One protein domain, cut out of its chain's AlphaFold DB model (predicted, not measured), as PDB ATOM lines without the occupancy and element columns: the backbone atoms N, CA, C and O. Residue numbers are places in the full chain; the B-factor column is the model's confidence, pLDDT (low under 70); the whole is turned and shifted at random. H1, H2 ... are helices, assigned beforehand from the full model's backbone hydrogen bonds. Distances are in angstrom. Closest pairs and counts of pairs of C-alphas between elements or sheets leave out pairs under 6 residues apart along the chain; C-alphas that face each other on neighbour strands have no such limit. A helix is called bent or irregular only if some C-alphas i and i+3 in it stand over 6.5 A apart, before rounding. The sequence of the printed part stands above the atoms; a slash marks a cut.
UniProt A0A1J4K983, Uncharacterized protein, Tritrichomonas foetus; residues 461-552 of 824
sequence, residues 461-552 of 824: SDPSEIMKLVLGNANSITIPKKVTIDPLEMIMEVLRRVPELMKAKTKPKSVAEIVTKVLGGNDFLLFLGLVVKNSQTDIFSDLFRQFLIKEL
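Overview. This is residues 461 to 552 of the 824 residues of an uncharacterized protein of Tritrichomonas foetus (UniProt A0A1J4K983). H1 and H2 form two opposite sides of a cluster of crossed helices, with H3, H4 and H5 packed between them. Two links loop out at opposite ends of the long axis: residues 473 to 486 at one, residues 502 to 510 at the other. The printed part has 92 residues with five named helices, H1 to H5 in chain order, and no named strand; the class is all helix. It is compact, with a radius of gyration of the C-alphas of 12.7 A, yet elongated, spanning 40 by 26 by 25 A.

Along the chain. H2, residues 487 to 501, is 21.1 A long, from C-alpha 487 at (297.817, 231.655, 146.513); it is irregular, with C-alphas 496 and 499 7.0 A apart. H4, residues 521 to 535, is 21.8 A long. H3 is residues 511 to 518, 10.4 A. H1, residues 463 to 472, begins at (300.123, 252.089, 145.724), and H5, residues 539 to 548, ends at (298.268, 245.444, 151.447); each is 13.9 A long.

Arrangement. H2 touches H3 about perpendicular, at 90 degrees, closest at C-alphas 494 and 518, 6.3 A. With residues 487 to 490 alone it touches H4 at a steep tilt of 62 degrees, closest at C-alphas 487 and 530, 6.1 A. H5 is the hub, touching four helices, among them H4 at 51 degrees, a steep tilt, opposite ways, with C-alphas 535 and 542 closest at 4.1 A. H1 touches H3 at 81 degrees, about perpendicular, with C-alphas 464 and 512 closest at 5.2 A. H1 and H2 are apart. Every O i to N i+4 pair is within hydrogen-bond range in H1, H3 and H5; in H2 8 of 11 are, in H4 10 of 11.

Size, cuts and confidence. The farthest C-alphas, of Lys 481 and Lys 505, are 40.3 A apart. The printed part has no cut. The link from H1 to H2 is long, 14 residues. Mean pLDDT of the printed part is 83.7; residues 461 to 462 and 474 to 484 are under 70.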
ATOM      1  N   SER A 461     301.395 258.934 144.223       62.34
ATOM      2  CA  SER A 461     300.208 258.216 144.699       62.34
ATOM      3  C   SER A 461     300.607 256.899 145.360       62.34
ATOM      4  O   SER A 461     301.182 256.029 144.708       62.34
ATOM      5  N   ASP A 462     300.266 256.751 146.640       68.44
ATOM      6  CA  ASP A 462     300.507 255.538 147.418       68.44
ATOM      7  C   ASP A 462     299.868 254.312 146.737       68.44
ATOM      8  O   ASP A 462     298.635 254.255 146.607       68.44
ATOM      9  N   PRO A 463     300.659 253.297 146.336       77.25
ATOM     10  CA  PRO A 463     300.123 252.089 145.724       77.25
ATOM     11  C   PRO A 463     299.090 251.374 146.607       77.25
ATOM     12  O   PRO A 463     298.223 250.688 146.069       77.25
ATOM     13  N   SER A 464     299.116 251.554 147.935       80.19
ATOM     14  CA  SER A 464     298.114 250.968 148.837       80.19
ATOM     15  C   SER A 464     296.701 251.539 148.656       80.19
ATOM     16  O   SER A 464     295.739 250.788 148.810       80.19
ATOM     17  N   GLU A 465     296.528 252.804 148.259       79.19
ATOM     18  CA  GLU A 465     295.191 253.350 147.957       79.19
ATOM     19  C   GLU A 465     294.649 252.805 146.622       79.19
ATOM     20  O   GLU A 465     293.469 252.460 146.510       79.19
ATOM     21  N   ILE A 466     295.527 252.595 145.633       76.00
ATOM     22  CA  ILE A 466     295.174 251.899 144.384       76.00
ATOM     23  C   ILE A 466     294.791 250.442 144.684       76.00
ATOM     24  O   ILE A 466     293.748 249.974 144.226       76.00
ATOM     25  N   MET A 467     295.578 249.737 145.510       81.12
ATOM     26  CA  MET A 467     295.261 248.383 145.979       81.12
ATOM     27  C   MET A 467     293.897 248.333 146.662       81.12
ATOM     28  O   MET A 467     293.077 247.487 146.331       81.12
ATOM     29  N   LYS A 468     293.613 249.253 147.582       83.69
ATOM     30  CA  LYS A 468     292.342 249.333 148.311       83.69
ATOM     31  C   LYS A 468     291.148 249.522 147.374       83.69
ATOM     32  O   LYS A 468     290.131 248.852 147.548       83.69
ATOM     33  N   LEU A 469     291.291 250.338 146.327       77.94
ATOM     34  CA  LEU A 469     290.270 250.508 145.289       77.94
ATOM     35  C   LEU A 469     290.102 249.253 144.412       77.94
ATOM     36  O   LEU A 469     288.971 248.872 144.109       77.94
ATOM     37  N   VAL A 470     291.193 248.585 144.026       75.56
ATOM     38  CA  VAL A 470     291.169 247.350 143.217       75.56
ATOM     39  C   VAL A 470     290.575 246.176 144.005       75.56
ATOM     40  O   VAL A 470     289.655 245.509 143.533       75.56
ATOM     41  N   LEU A 471     291.047 245.959 145.233       80.50
ATOM     42  CA  LEU A 471     290.613 244.883 146.126       80.50
ATOM     43  C   LEU A 471     289.172 245.114 146.621       80.50
ATOM     44  O   LEU A 471     288.397 244.164 146.727       80.50
ATOM     45  N   GLY A 472     288.769 246.372 146.841       74.25
ATOM     46  CA  GLY A 472     287.380 246.747 147.135       74.25
ATOM     47  C   GLY A 472     286.409 246.506 145.969       74.25
ATOM     48  O   GLY A 472     285.219 246.292 146.193       74.25
ATOM     49  N   ASN A 473     286.915 246.468 144.732       71.94
ATOM     50  CA  ASN A 473     286.151 246.165 143.520       71.94
ATOM     51  C   ASN A 473     286.420 244.749 142.978       71.94
ATOM     52  O   ASN A 473     286.192 244.506 141.800       71.94
ATOM     53  N   ALA A 474     286.849 243.785 143.802       63.78
ATOM     54  CA  ALA A 474     287.325 242.467 143.347       63.78
ATOM     55  C   ALA A 474     286.406 241.686 142.381       63.78
ATOM     56  O   ALA A 474     286.895 240.866 141.609       63.78
ATOM     57  N   ASN A 475     285.099 241.971 142.353       63.41
ATOM     58  CA  ASN A 475     284.170 241.447 141.343       63.41
ATOM     59  C   ASN A 475     284.528 241.841 139.890       63.41
ATOM     60  O   ASN A 475     284.017 241.222 138.961       63.41
ATOM     61  N   SER A 476     285.374 242.856 139.678       62.28
ATOM     62  CA  SER A 476     285.909 243.239 138.365       62.28
ATOM     63  C   SER A 476     287.189 242.490 137.977       62.28
ATOM     64  O   SER A 476     287.625 242.606 136.834       62.28
ATOM     65  N   ILE A 477     287.812 241.740 138.895       66.19
ATOM     66  CA  ILE A 477     289.032 240.973 138.618       66.19
ATOM     67  C   ILE A 477     288.632 239.588 138.096       66.19
ATOM     68  O   ILE A 477     288.215 238.705 138.848       66.19
ATOM     69  N   THR A 478     288.763 239.380 136.786       63.03
ATOM     70  CA  THR A 478     288.373 238.122 136.133       63.03
ATOM     71  C   THR A 478     289.415 237.023 136.367       63.03
ATOM     72  O   THR A 478     290.323 236.823 135.562       63.03
ATOM     73  N   ILE A 479     289.271 236.271 137.459       68.50
ATOM     74  CA  ILE A 479     290.139 235.123 137.765       68.50
ATOM     75  C   ILE A 479     289.843 233.965 136.783       68.50
ATOM     76  O   ILE A 479     288.681 233.560 136.654       68.50
ATOM     77  N   PRO A 480     290.852 233.373 136.111       67.00
ATOM     78  CA  PRO A 480     290.653 232.210 135.247       67.00
ATOM     79  C   PRO A 480     290.006 231.025 135.983       67.00
ATOM     80  O   PRO A 480     290.351 230.705 137.117       67.00
ATOM     81  N   LYS A 481     289.098 230.293 135.320       60.53
ATOM     82  CA  LYS A 481     288.411 229.128 135.930       60.53
ATOM     83  C   LYS A 481     289.337 227.930 136.213       60.53
ATOM     84  O   LYS A 481     288.934 227.014 136.923       60.53
ATOM     85  N   LYS A 482     290.551 227.929 135.655       57.53
ATOM     86  CA  LYS A 482     291.625 226.959 135.906       57.53
ATOM     87  C   LYS A 482     292.897 227.714 136.298       57.53
ATOM     88  O   LYS A 482     293.734 227.982 135.445       57.53
ATOM     89  N   VAL A 483     293.023 228.066 137.573       61.34
ATOM     90  CA  VAL A 483     294.301 228.498 138.156       61.34
ATOM     91  C   VAL A 483     294.900 227.296 138.875       61.34
ATOM     92  O   VAL A 483     294.233 226.689 139.709       61.34
ATOM     93  N   THR A 484     296.128 226.932 138.516       59.72
ATOM     94  CA  THR A 484     296.907 225.850 139.147       59.72
ATOM     95  C   THR A 484     297.914 226.361 140.177       59.72
ATOM     96  O   THR A 484     298.603 225.554 140.787       59.72
ATOM     97  N   ILE A 485     298.024 227.681 140.337       70.38
ATOM     98  CA  ILE A 485     298.966 228.344 141.240       70.38
ATOM     99  C   ILE A 485     298.342 228.428 142.636       70.38
ATOM    100  O   ILE A 485     297.197 228.872 142.770       70.38
ATOM    101  N   ASP A 486     299.087 228.016 143.661       78.94
ATOM    102  CA  ASP A 486     298.661 228.157 145.051       78.94
ATOM    103  C   ASP A 486     298.816 229.629 145.500       78.94
ATOM    104  O   ASP A 486     299.931 230.165 145.471       78.94
ATOM    105  N   PRO A 487     297.735 230.313 145.928       78.88
ATOM    106  CA  PRO A 487     297.817 231.655 146.513       78.88
ATOM    107  C   PRO A 487     298.806 231.750 147.682       78.88
ATOM    108  O   PRO A 487     299.458 232.782 147.847       78.88
ATOM    109  N   LEU A 488     298.927 230.690 148.487       85.38
ATOM    110  CA  LEU A 488     299.799 230.659 149.653       85.38
ATOM    111  C   LEU A 488     301.272 230.669 149.235       85.38
ATOM    112  O   LEU A 488     302.073 231.377 149.841       85.38
ATOM    113  N   GLU A 489     301.630 229.945 148.170       86.75
ATOM    114  CA  GLU A 489     302.993 229.953 147.627       86.75
ATOM    115  C   GLU A 489     303.368 231.323 147.049       86.75
ATOM    116  O   GLU A 489     304.484 231.787 147.291       86.75
ATOM    117  N   MET A 490     302.436 232.010 146.373       88.00
ATOM    118  CA  MET A 490     302.666 233.381 145.895       88.00
ATOM    119  C   MET A 490     302.870 234.365 147.054       88.00
ATOM    120  O   MET A 490     303.802 235.166 147.013       88.00
ATOM    121  N   ILE A 491     302.043 234.293 148.107       92.19
ATOM    122  CA  ILE A 491     302.227 235.121 149.310       92.19
ATOM    123  C   ILE A 491     303.597 234.831 149.934       92.19
ATOM    124  O   ILE A 491     304.348 235.761 150.223       92.19
ATOM    125  N   MET A 492     303.959 233.557 150.105       92.00
ATOM    126  CA  MET A 492     305.246 233.176 150.688       92.00
ATOM    127  C   MET A 492     306.441 233.649 149.852       92.00
ATOM    128  O   MET A 492     307.449 234.033 150.441       92.00
ATOM    129  N   GLU A 493     306.349 233.691 148.520       91.62
ATOM    130  CA  GLU A 493     307.410 234.275 147.687       91.62
ATOM    131  C   GLU A 493     307.555 235.784 147.915       91.62
ATOM    132  O   GLU A 493     308.670 236.260 148.130       91.62
ATOM    133  N   VAL A 494     306.448 236.534 148.001       94.06
ATOM    134  CA  VAL A 494     306.502 237.957 148.385       94.06
ATOM    135  C   VAL A 494     307.173 238.131 149.755       94.06
ATOM    136  O   VAL A 494     308.044 238.988 149.906       94.06
ATOM    137  N   LEU A 495     306.823 237.298 150.744       94.94
ATOM    138  CA  LEU A 495     307.408 237.362 152.090       94.94
ATOM    139  C   LEU A 495     308.918 237.043 152.097       94.94
ATOM    140  O   LEU A 495     309.661 237.691 152.837       94.94
ATOM    141  N   ARG A 496     309.400 236.118 151.251       94.69
ATOM    142  CA  ARG A 496     310.841 235.809 151.107       94.69
ATOM    143  C   ARG A 496     311.660 236.972 150.551       94.69
ATOM    144  O   ARG A 496     312.824 237.096 150.914       94.69
ATOM    145  N   ARG A 497     311.074 237.827 149.708       94.38
ATOM    146  CA  ARG A 497     311.769 238.965 149.073       94.38
ATOM    147  C   ARG A 497     311.889 240.209 149.953       94.38
ATOM    148  O   ARG A 497     312.719 241.074 149.675       94.38
ATOM    149  N   VAL A 498     311.122 240.303 151.043       94.50
ATOM    150  CA  VAL A 498     311.143 241.470 151.950       94.50
ATOM    151  C   VAL A 498     312.552 241.802 152.480       94.50
ATOM    152  O   VAL A 498     312.929 242.972 152.405       94.50
ATOM    153  N   PRO A 499     313.377 240.848 152.967       90.94
ATOM    154  CA  PRO A 499     314.702 241.163 153.509       90.94
ATOM    155  C   PRO A 499     315.705 241.665 152.461       90.94
ATOM    156  O   PRO A 499     316.621 242.401 152.815       90.94
ATOM    157  N   GLU A 500     315.550 241.276 151.192       91.50
ATOM    158  CA  GLU A 500     316.366 241.784 150.080       91.50
ATOM    159  C   GLU A 500     315.961 243.228 149.751       91.50
ATOM    160  O   GLU A 500     316.800 244.126 149.700       91.50
ATOM    161  N   LEU A 501     314.653 243.476 149.622       92.62
ATOM    162  CA  LEU A 501     314.105 244.788 149.273       92.62
ATOM    163  C   LEU A 501     314.330 245.849 150.362       92.62
ATOM    164  O   LEU A 501     314.571 247.009 150.034       92.62
ATOM    165  N   MET A 502     314.313 245.472 151.646       90.75
ATOM    166  CA  MET A 502     314.610 246.394 152.757       90.75
ATOM    167  C   MET A 502     316.104 246.754 152.887       90.75
ATOM    168  O   MET A 502     316.429 247.685 153.621       90.75
ATOM    169  N   LYS A 503     317.003 246.058 152.173       88.81
ATOM    170  CA  LYS A 503     318.439 246.395 152.065       88.81
ATOM    171  C   LYS A 503     318.776 247.249 150.836       88.81
ATOM    172  O   LYS A 503     319.922 247.659 150.674       88.81
ATOM    173  N   ALA A 504     317.818 247.491 149.943       86.06
ATOM    174  CA  ALA A 504     318.048 248.305 148.754       86.06
ATOM    175  C   ALA A 504     318.242 249.790 149.112       86.06
ATOM    176  O   ALA A 504     317.639 250.286 150.064       86.06
ATOM    177  N   LYS A 505     318.998 250.529 148.282       78.75
ATOM    178  CA  LYS A 505     319.160 251.996 148.407       78.75
ATOM    179  C   LYS A 505     317.811 252.733 148.484       78.75
ATOM    180  O   LYS A 505     317.688 253.734 149.176       78.75
ATOM    181  N   THR A 506     316.791 252.226 147.788       83.44
ATOM    182  CA  THR A 506     315.406 252.722 147.826       83.44
ATOM    183  C   THR A 506     314.488 251.710 148.518       83.44
ATOM    184  O   THR A 506     313.737 250.957 147.882       83.44
ATOM    185  N   LYS A 507     314.564 251.698 149.855       90.00
ATOM    186  CA  LYS A 507     313.725 250.870 150.735       90.00
ATOM    187  C   LYS A 507     312.231 251.102 150.424       90.00
ATOM    188  O   LYS A 507     311.830 252.259 150.286       90.00
ATOM    189  N   PRO A 508     311.412 250.046 150.258       91.19
ATOM    190  CA  PRO A 508     309.977 250.199 150.030       91.19
ATOM    191  C   PRO A 508     309.271 250.736 151.282       91.19
ATOM    192  O   PRO A 508     309.713 250.454 152.392       91.19
ATOM    193  N   LYS A 509     308.161 251.460 151.097       88.75
ATOM    194  CA  LYS A 509     307.360 252.073 152.178       88.75
ATOM    195  C   LYS A 509     306.027 251.385 152.478       88.75
ATOM    196  O   LYS A 509     305.295 251.785 153.382       88.75
ATOM    197  N   SER A 510     305.645 250.394 151.679       92.06
ATOM    198  CA  SER A 510     304.386 249.676 151.862       92.06
ATOM    199  C   SER A 510     304.457 248.257 151.316       92.06
ATOM    200  O   SER A 510     305.300 247.910 150.484       92.06
ATOM    201  N   VAL A 511     303.513 247.424 151.751       93.19
ATOM    202  CA  VAL A 511     303.344 246.072 151.203       93.19
ATOM    203  C   VAL A 511     302.911 246.119 149.743       93.19
ATOM    204  O   VAL A 511     303.317 245.265 148.960       93.19
ATOM    205  N   ALA A 512     302.146 247.141 149.352       90.81
ATOM    206  CA  ALA A 512     301.767 247.352 147.964       90.81
ATOM    207  C   ALA A 512     302.997 247.611 147.076       90.81
ATOM    208  O   ALA A 512     303.129 246.958 146.043       90.81
ATOM    209  N   GLU A 513     303.938 248.461 147.509       90.56
ATOM    210  CA  GLU A 513     305.215 248.656 146.805       90.56
ATOM    211  C   GLU A 513     306.014 247.353 146.685       90.56
ATOM    212  O   GLU A 513     306.507 247.031 145.604       90.56
ATOM    213  N   ILE A 514     306.116 246.573 147.769       92.25
ATOM    214  CA  ILE A 514     306.789 245.266 147.747       92.25
ATOM    215  C   ILE A 514     306.129 244.335 146.724       92.25
ATOM    216  O   ILE A 514     306.824 243.781 145.876       92.25
ATOM    217  N   VAL A 515     304.801 244.200 146.742       91.62
ATOM    218  CA  VAL A 515     304.073 243.344 145.792       91.62
ATOM    219  C   VAL A 515     304.277 243.816 144.348       91.62
ATOM    220  O   VAL A 515     304.523 242.974 143.491       91.62
ATOM    221  N   THR A 516     304.276 245.127 144.069       88.88
ATOM    222  CA  THR A 516     304.580 245.654 142.719       88.88
ATOM    223  C   THR A 516     306.035 245.456 142.280       88.88
ATOM    224  O   THR A 516     306.301 245.406 141.084       88.88
ATOM    225  N   LYS A 517     306.986 245.340 143.222       90.25
ATOM    226  CA  LYS A 517     308.401 245.046 142.928       90.25
ATOM    227  C   LYS A 517     308.662 243.547 142.727       90.25
ATOM    228  O   LYS A 517     309.604 243.198 142.027       90.25
ATOM    229  N   VAL A 518     307.856 242.672 143.337       90.50
ATOM    230  CA  VAL A 518     307.988 241.204 143.231       90.50
ATOM    231  C   VAL A 518     307.176 240.629 142.066       90.50
ATOM    232  O   VAL A 518     307.629 239.686 141.424       90.50
ATOM    233  N   LEU A 519     305.987 241.172 141.784       88.06
ATOM    234  CA  LEU A 519     305.053 240.651 140.781       88.06
ATOM    235  C   LEU A 519     304.746 241.708 139.714       88.06
ATOM    236  O   LEU A 519     304.310 242.814 140.031       88.06
ATOM    237  N   GLY A 520     304.917 241.339 138.442       82.75
ATOM    238  CA  GLY A 520     304.642 242.199 137.290       82.75
ATOM    239  C   GLY A 520     303.408 241.778 136.486       82.75
ATOM    240  O   GLY A 520     302.954 240.635 136.543       82.75
ATOM    241  N   GLY A 521     302.878 242.712 135.689       77.38
ATOM    242  CA  GLY A 521     301.909 242.441 134.621       77.38
ATOM    243  C   GLY A 521     300.676 241.629 135.042       77.38
ATOM    244  O   GLY A 521     299.934 242.010 135.947       77.38
ATOM    245  N   ASN A 522     300.437 240.513 134.348       76.44
ATOM    246  CA  ASN A 522     299.265 239.664 134.579       76.44
ATOM    247  C   ASN A 522     299.332 238.890 135.905       76.44
ATOM    248  O   ASN A 522     298.288 238.672 136.519       76.44
ATOM    249  N   ASP A 523     300.528 238.518 136.368       80.06
ATOM    250  CA  ASP A 523     300.705 237.754 137.610       80.06
ATOM    251  C   ASP A 523     300.333 238.593 138.834       80.06
ATOM    252  O   ASP A 523     299.723 238.088 139.773       80.06
ATOM    253  N   PHE A 524     300.603 239.900 138.779       84.75
ATOM    254  CA  PHE A 524     300.145 240.874 139.764       84.75
ATOM    255  C   PHE A 524     298.609 240.930 139.852       84.75
ATOM    256  O   PHE A 524     298.043 240.779 140.934       84.75
ATOM    257  N   LEU A 525     297.904 241.080 138.724       80.94
ATOM    258  CA  LEU A 525     296.432 241.119 138.720       80.94
ATOM    259  C   LEU A 525     295.810 239.784 139.154       80.94
ATOM    260  O   LEU A 525     294.819 239.770 139.890       80.94
ATOM    261  N   LEU A 526     296.405 238.663 138.735       82.81
ATOM    262  CA  LEU A 526     296.001 237.326 139.158       82.81
ATOM    263  C   LEU A 526     296.175 237.150 140.673       82.81
ATOM    264  O   LEU A 526     295.243 236.701 141.341       82.81
ATOM    265  N   PHE A 527     297.325 237.554 141.212       88.38
ATOM    266  CA  PHE A 527     297.626 237.525 142.640       88.38
ATOM    267  C   PHE A 527     296.598 238.307 143.458       88.38
ATOM    268  O   PHE A 527     296.027 237.756 144.396       88.38
ATOM    269  N   LEU A 528     296.287 239.550 143.076       87.12
ATOM    270  CA  LEU A 528     295.288 240.359 143.783       87.12
ATOM    271  C   LEU A 528     293.893 239.719 143.746       87.12
ATOM    272  O   LEU A 528     293.218 239.662 144.774       87.12
ATOM    273  N   GLY A 529     293.481 239.171 142.598       83.69
ATOM    274  CA  GLY A 529     292.226 238.423 142.490       83.69
ATOM    275  C   GLY A 529     292.187 237.206 143.420       83.69
ATOM    276  O   GLY A 529     291.200 236.992 144.128       83.69
ATOM    277  N   LEU A 530     293.270 236.425 143.461       86.50
ATOM    278  CA  LEU A 530     293.398 235.279 144.359       86.50
ATOM    279  C   LEU A 530     293.357 235.706 145.833       86.50
ATOM    280  O   LEU A 530     292.585 235.128 146.597       86.50
ATOM    281  N   VAL A 531     294.114 236.733 146.232       89.06
ATOM    282  CA  VAL A 531     294.145 237.233 147.618       89.06
ATOM    283  C   VAL A 531     292.741 237.612 148.099       89.06
ATOM    284  O   VAL A 531     292.330 237.111 149.143       89.06
ATOM    285  N   VAL A 532     291.951 238.389 147.339       86.69
ATOM    286  CA  VAL A 532     290.579 238.751 147.779       86.69
ATOM    287  C   VAL A 532     289.632 237.560 147.793       86.69
ATOM    288  O   VAL A 532     288.761 237.465 148.658       86.69
ATOM    289  N   LYS A 533     289.766 236.637 146.837       85.88
ATOM    290  CA  LYS A 533     288.921 235.442 146.813       85.88
ATOM    291  C   LYS A 533     289.146 234.590 148.064       85.88
ATOM    292  O   LYS A 533     288.181 234.099 148.645       85.88
ATOM    293  N   ASN A 534     290.402 234.420 148.473       87.62
ATOM    294  CA  ASN A 534     290.759 233.548 149.588       87.62
ATOM    295  C   ASN A 534     290.613 234.238 150.946       87.62
ATOM    296  O   ASN A 534     290.250 233.568 151.908       87.62
ATOM    297  N   SER A 535     290.780 235.564 151.029       88.56
ATOM    298  CA  SER A 535     290.611 236.333 152.272       88.56
ATOM    299  C   SER A 535     289.202 236.246 152.881       88.56
ATOM    300  O   SER A 535     289.004 236.568 154.045       88.56
ATOM    301  N   GLN A 536     288.202 235.786 152.121       85.44
ATOM    302  CA  GLN A 536     286.852 235.517 152.633       85.44
ATOM    303  C   GLN A 536     286.761 234.232 153.477       85.44
ATOM    304  O   GLN A 536     285.809 234.066 154.238       85.44
ATOM    305  N   THR A 537     287.713 233.308 153.318       86.69
ATOM    306  CA  THR A 537     287.679 231.957 153.909       86.69
ATOM    307  C   THR A 537     288.954 231.573 154.654       86.69
ATOM    308  O   THR A 537     288.910 230.690 155.506       86.69
ATOM    309  N   ASP A 538     290.074 232.226 154.352       90.00
ATOM    310  CA  ASP A 538     291.376 232.024 154.974       90.00
ATOM    311  C   ASP A 538     291.864 233.331 155.608       90.00
ATOM    312  O   ASP A 538     292.069 234.344 154.934       90.00
ATOM    313  N   ILE A 539     292.076 233.288 156.923       91.50
ATOM    314  CA  ILE A 539     292.551 234.429 157.703       91.50
ATOM    315  C   ILE A 539     294.017 234.768 157.396       91.50
ATOM    316  O   ILE A 539     294.396 235.924 157.546       91.50
ATOM    317  N   PHE A 540     294.840 233.824 156.920       92.00
ATOM    318  CA  PHE A 540     296.217 234.134 156.519       92.00
ATOM    319  C   PHE A 540     296.233 235.044 155.280       92.00
ATOM    320  O   PHE A 540     296.851 236.111 155.293       92.00
ATOM    321  N   SER A 541     295.468 234.670 154.249       91.81
ATOM    322  CA  SER A 541     295.210 235.502 153.069       91.81
ATOM    323  C   SER A 541     294.583 236.851 153.433       91.81
ATOM    324  O   SER A 541     294.916 237.863 152.817       91.81
ATOM    325  N   ASP A 542     293.705 236.905 154.443       92.06
ATOM    326  CA  ASP A 542     293.122 238.176 154.885       92.06
ATOM    327  C   ASP A 542     294.093 239.074 155.655       92.06
ATOM    328  O   ASP A 542     294.140 240.263 155.369       92.06
ATOM    329  N   LEU A 543     294.925 238.543 156.553       93.25
ATOM    330  CA  LEU A 543     295.981 239.327 157.209       93.25
ATOM    331  C   LEU A 543     296.911 239.955 156.165       93.25
ATOM    332  O   LEU A 543     297.218 241.144 156.235       93.25
ATOM    333  N   PHE A 544     297.289 239.186 155.139       94.31
ATOM    334  CA  PHE A 544     298.057 239.709 154.013       94.31
ATOM    335  C   PHE A 544     297.300 240.813 153.247       94.31
ATOM    336  O   PHE A 544     297.885 241.850 152.925       94.31
ATOM    337  N   ARG A 545     295.988 240.646 153.015       93.00
ATOM    338  CA  ARG A 545     295.118 241.694 152.445       93.00
ATOM    339  C   ARG A 545     295.090 242.956 153.318       93.00
ATOM    340  O   ARG A 545     295.162 244.047 152.763       93.00
ATOM    341  N   GLN A 546     295.010 242.830 154.645       93.38
ATOM    342  CA  GLN A 546     294.998 243.972 155.572       93.38
ATOM    343  C   GLN A 546     296.301 244.772 155.500       93.38
ATOM    344  O   GLN A 546     296.261 245.999 155.410       93.38
ATOM    345  N   PHE A 547     297.452 244.094 155.449       94.75
ATOM    346  CA  PHE A 547     298.738 244.764 155.245       94.75
ATOM    347  C   PHE A 547     298.841 245.454 153.867       94.75
ATOM    348  O   PHE A 547     299.369 246.560 153.773       94.75
ATOM    349  N   LEU A 548     298.305 244.848 152.796       91.56
ATOM    350  CA  LEU A 548     298.268 245.444 151.447       91.56
ATOM    351  C   LEU A 548     297.545 246.803 151.406       91.56
ATOM    352  O   LEU A 548     298.013 247.728 150.738       91.56
ATOM    353  N   ILE A 549     296.417 246.920 152.114       89.69
ATOM    354  CA  ILE A 549     295.550 248.115 152.120       89.69
ATOM    355  C   ILE A 549     295.785 249.055 153.312       89.69
ATOM    356  O   ILE A 549     294.980 249.963 153.521       89.69
ATOM    357  N   LYS A 550     296.859 248.835 154.085       88.69
ATOM    358  CA  LYS A 550     297.202 249.599 155.299       88.69
ATOM    359  C   LYS A 550     296.098 249.602 156.375       88.69
ATOM    360  O   LYS A 550     295.911 250.584 157.082       88.69
ATOM    361  N   GLU A 551     295.380 248.486 156.533       90.19
ATOM    362  CA  GLU A 551     294.574 248.216 157.742       90.19
ATOM    363  C   GLU A 551     295.455 247.756 158.924       90.19
ATOM    364  O   GLU A 551     295.034 247.848 160.076       90.19
ATOM    365  N   LEU A 552     296.685 247.298 158.648       92.88
ATOM    366  CA  LEU A 552     297.716 246.978 159.639       92.88
ATOM    367  C   LEU A 552     299.051 247.676 159.289       92.88
ATOM    368  O   LEU A 552     299.377 247.754 158.098       92.88
TER     369      LEU A 552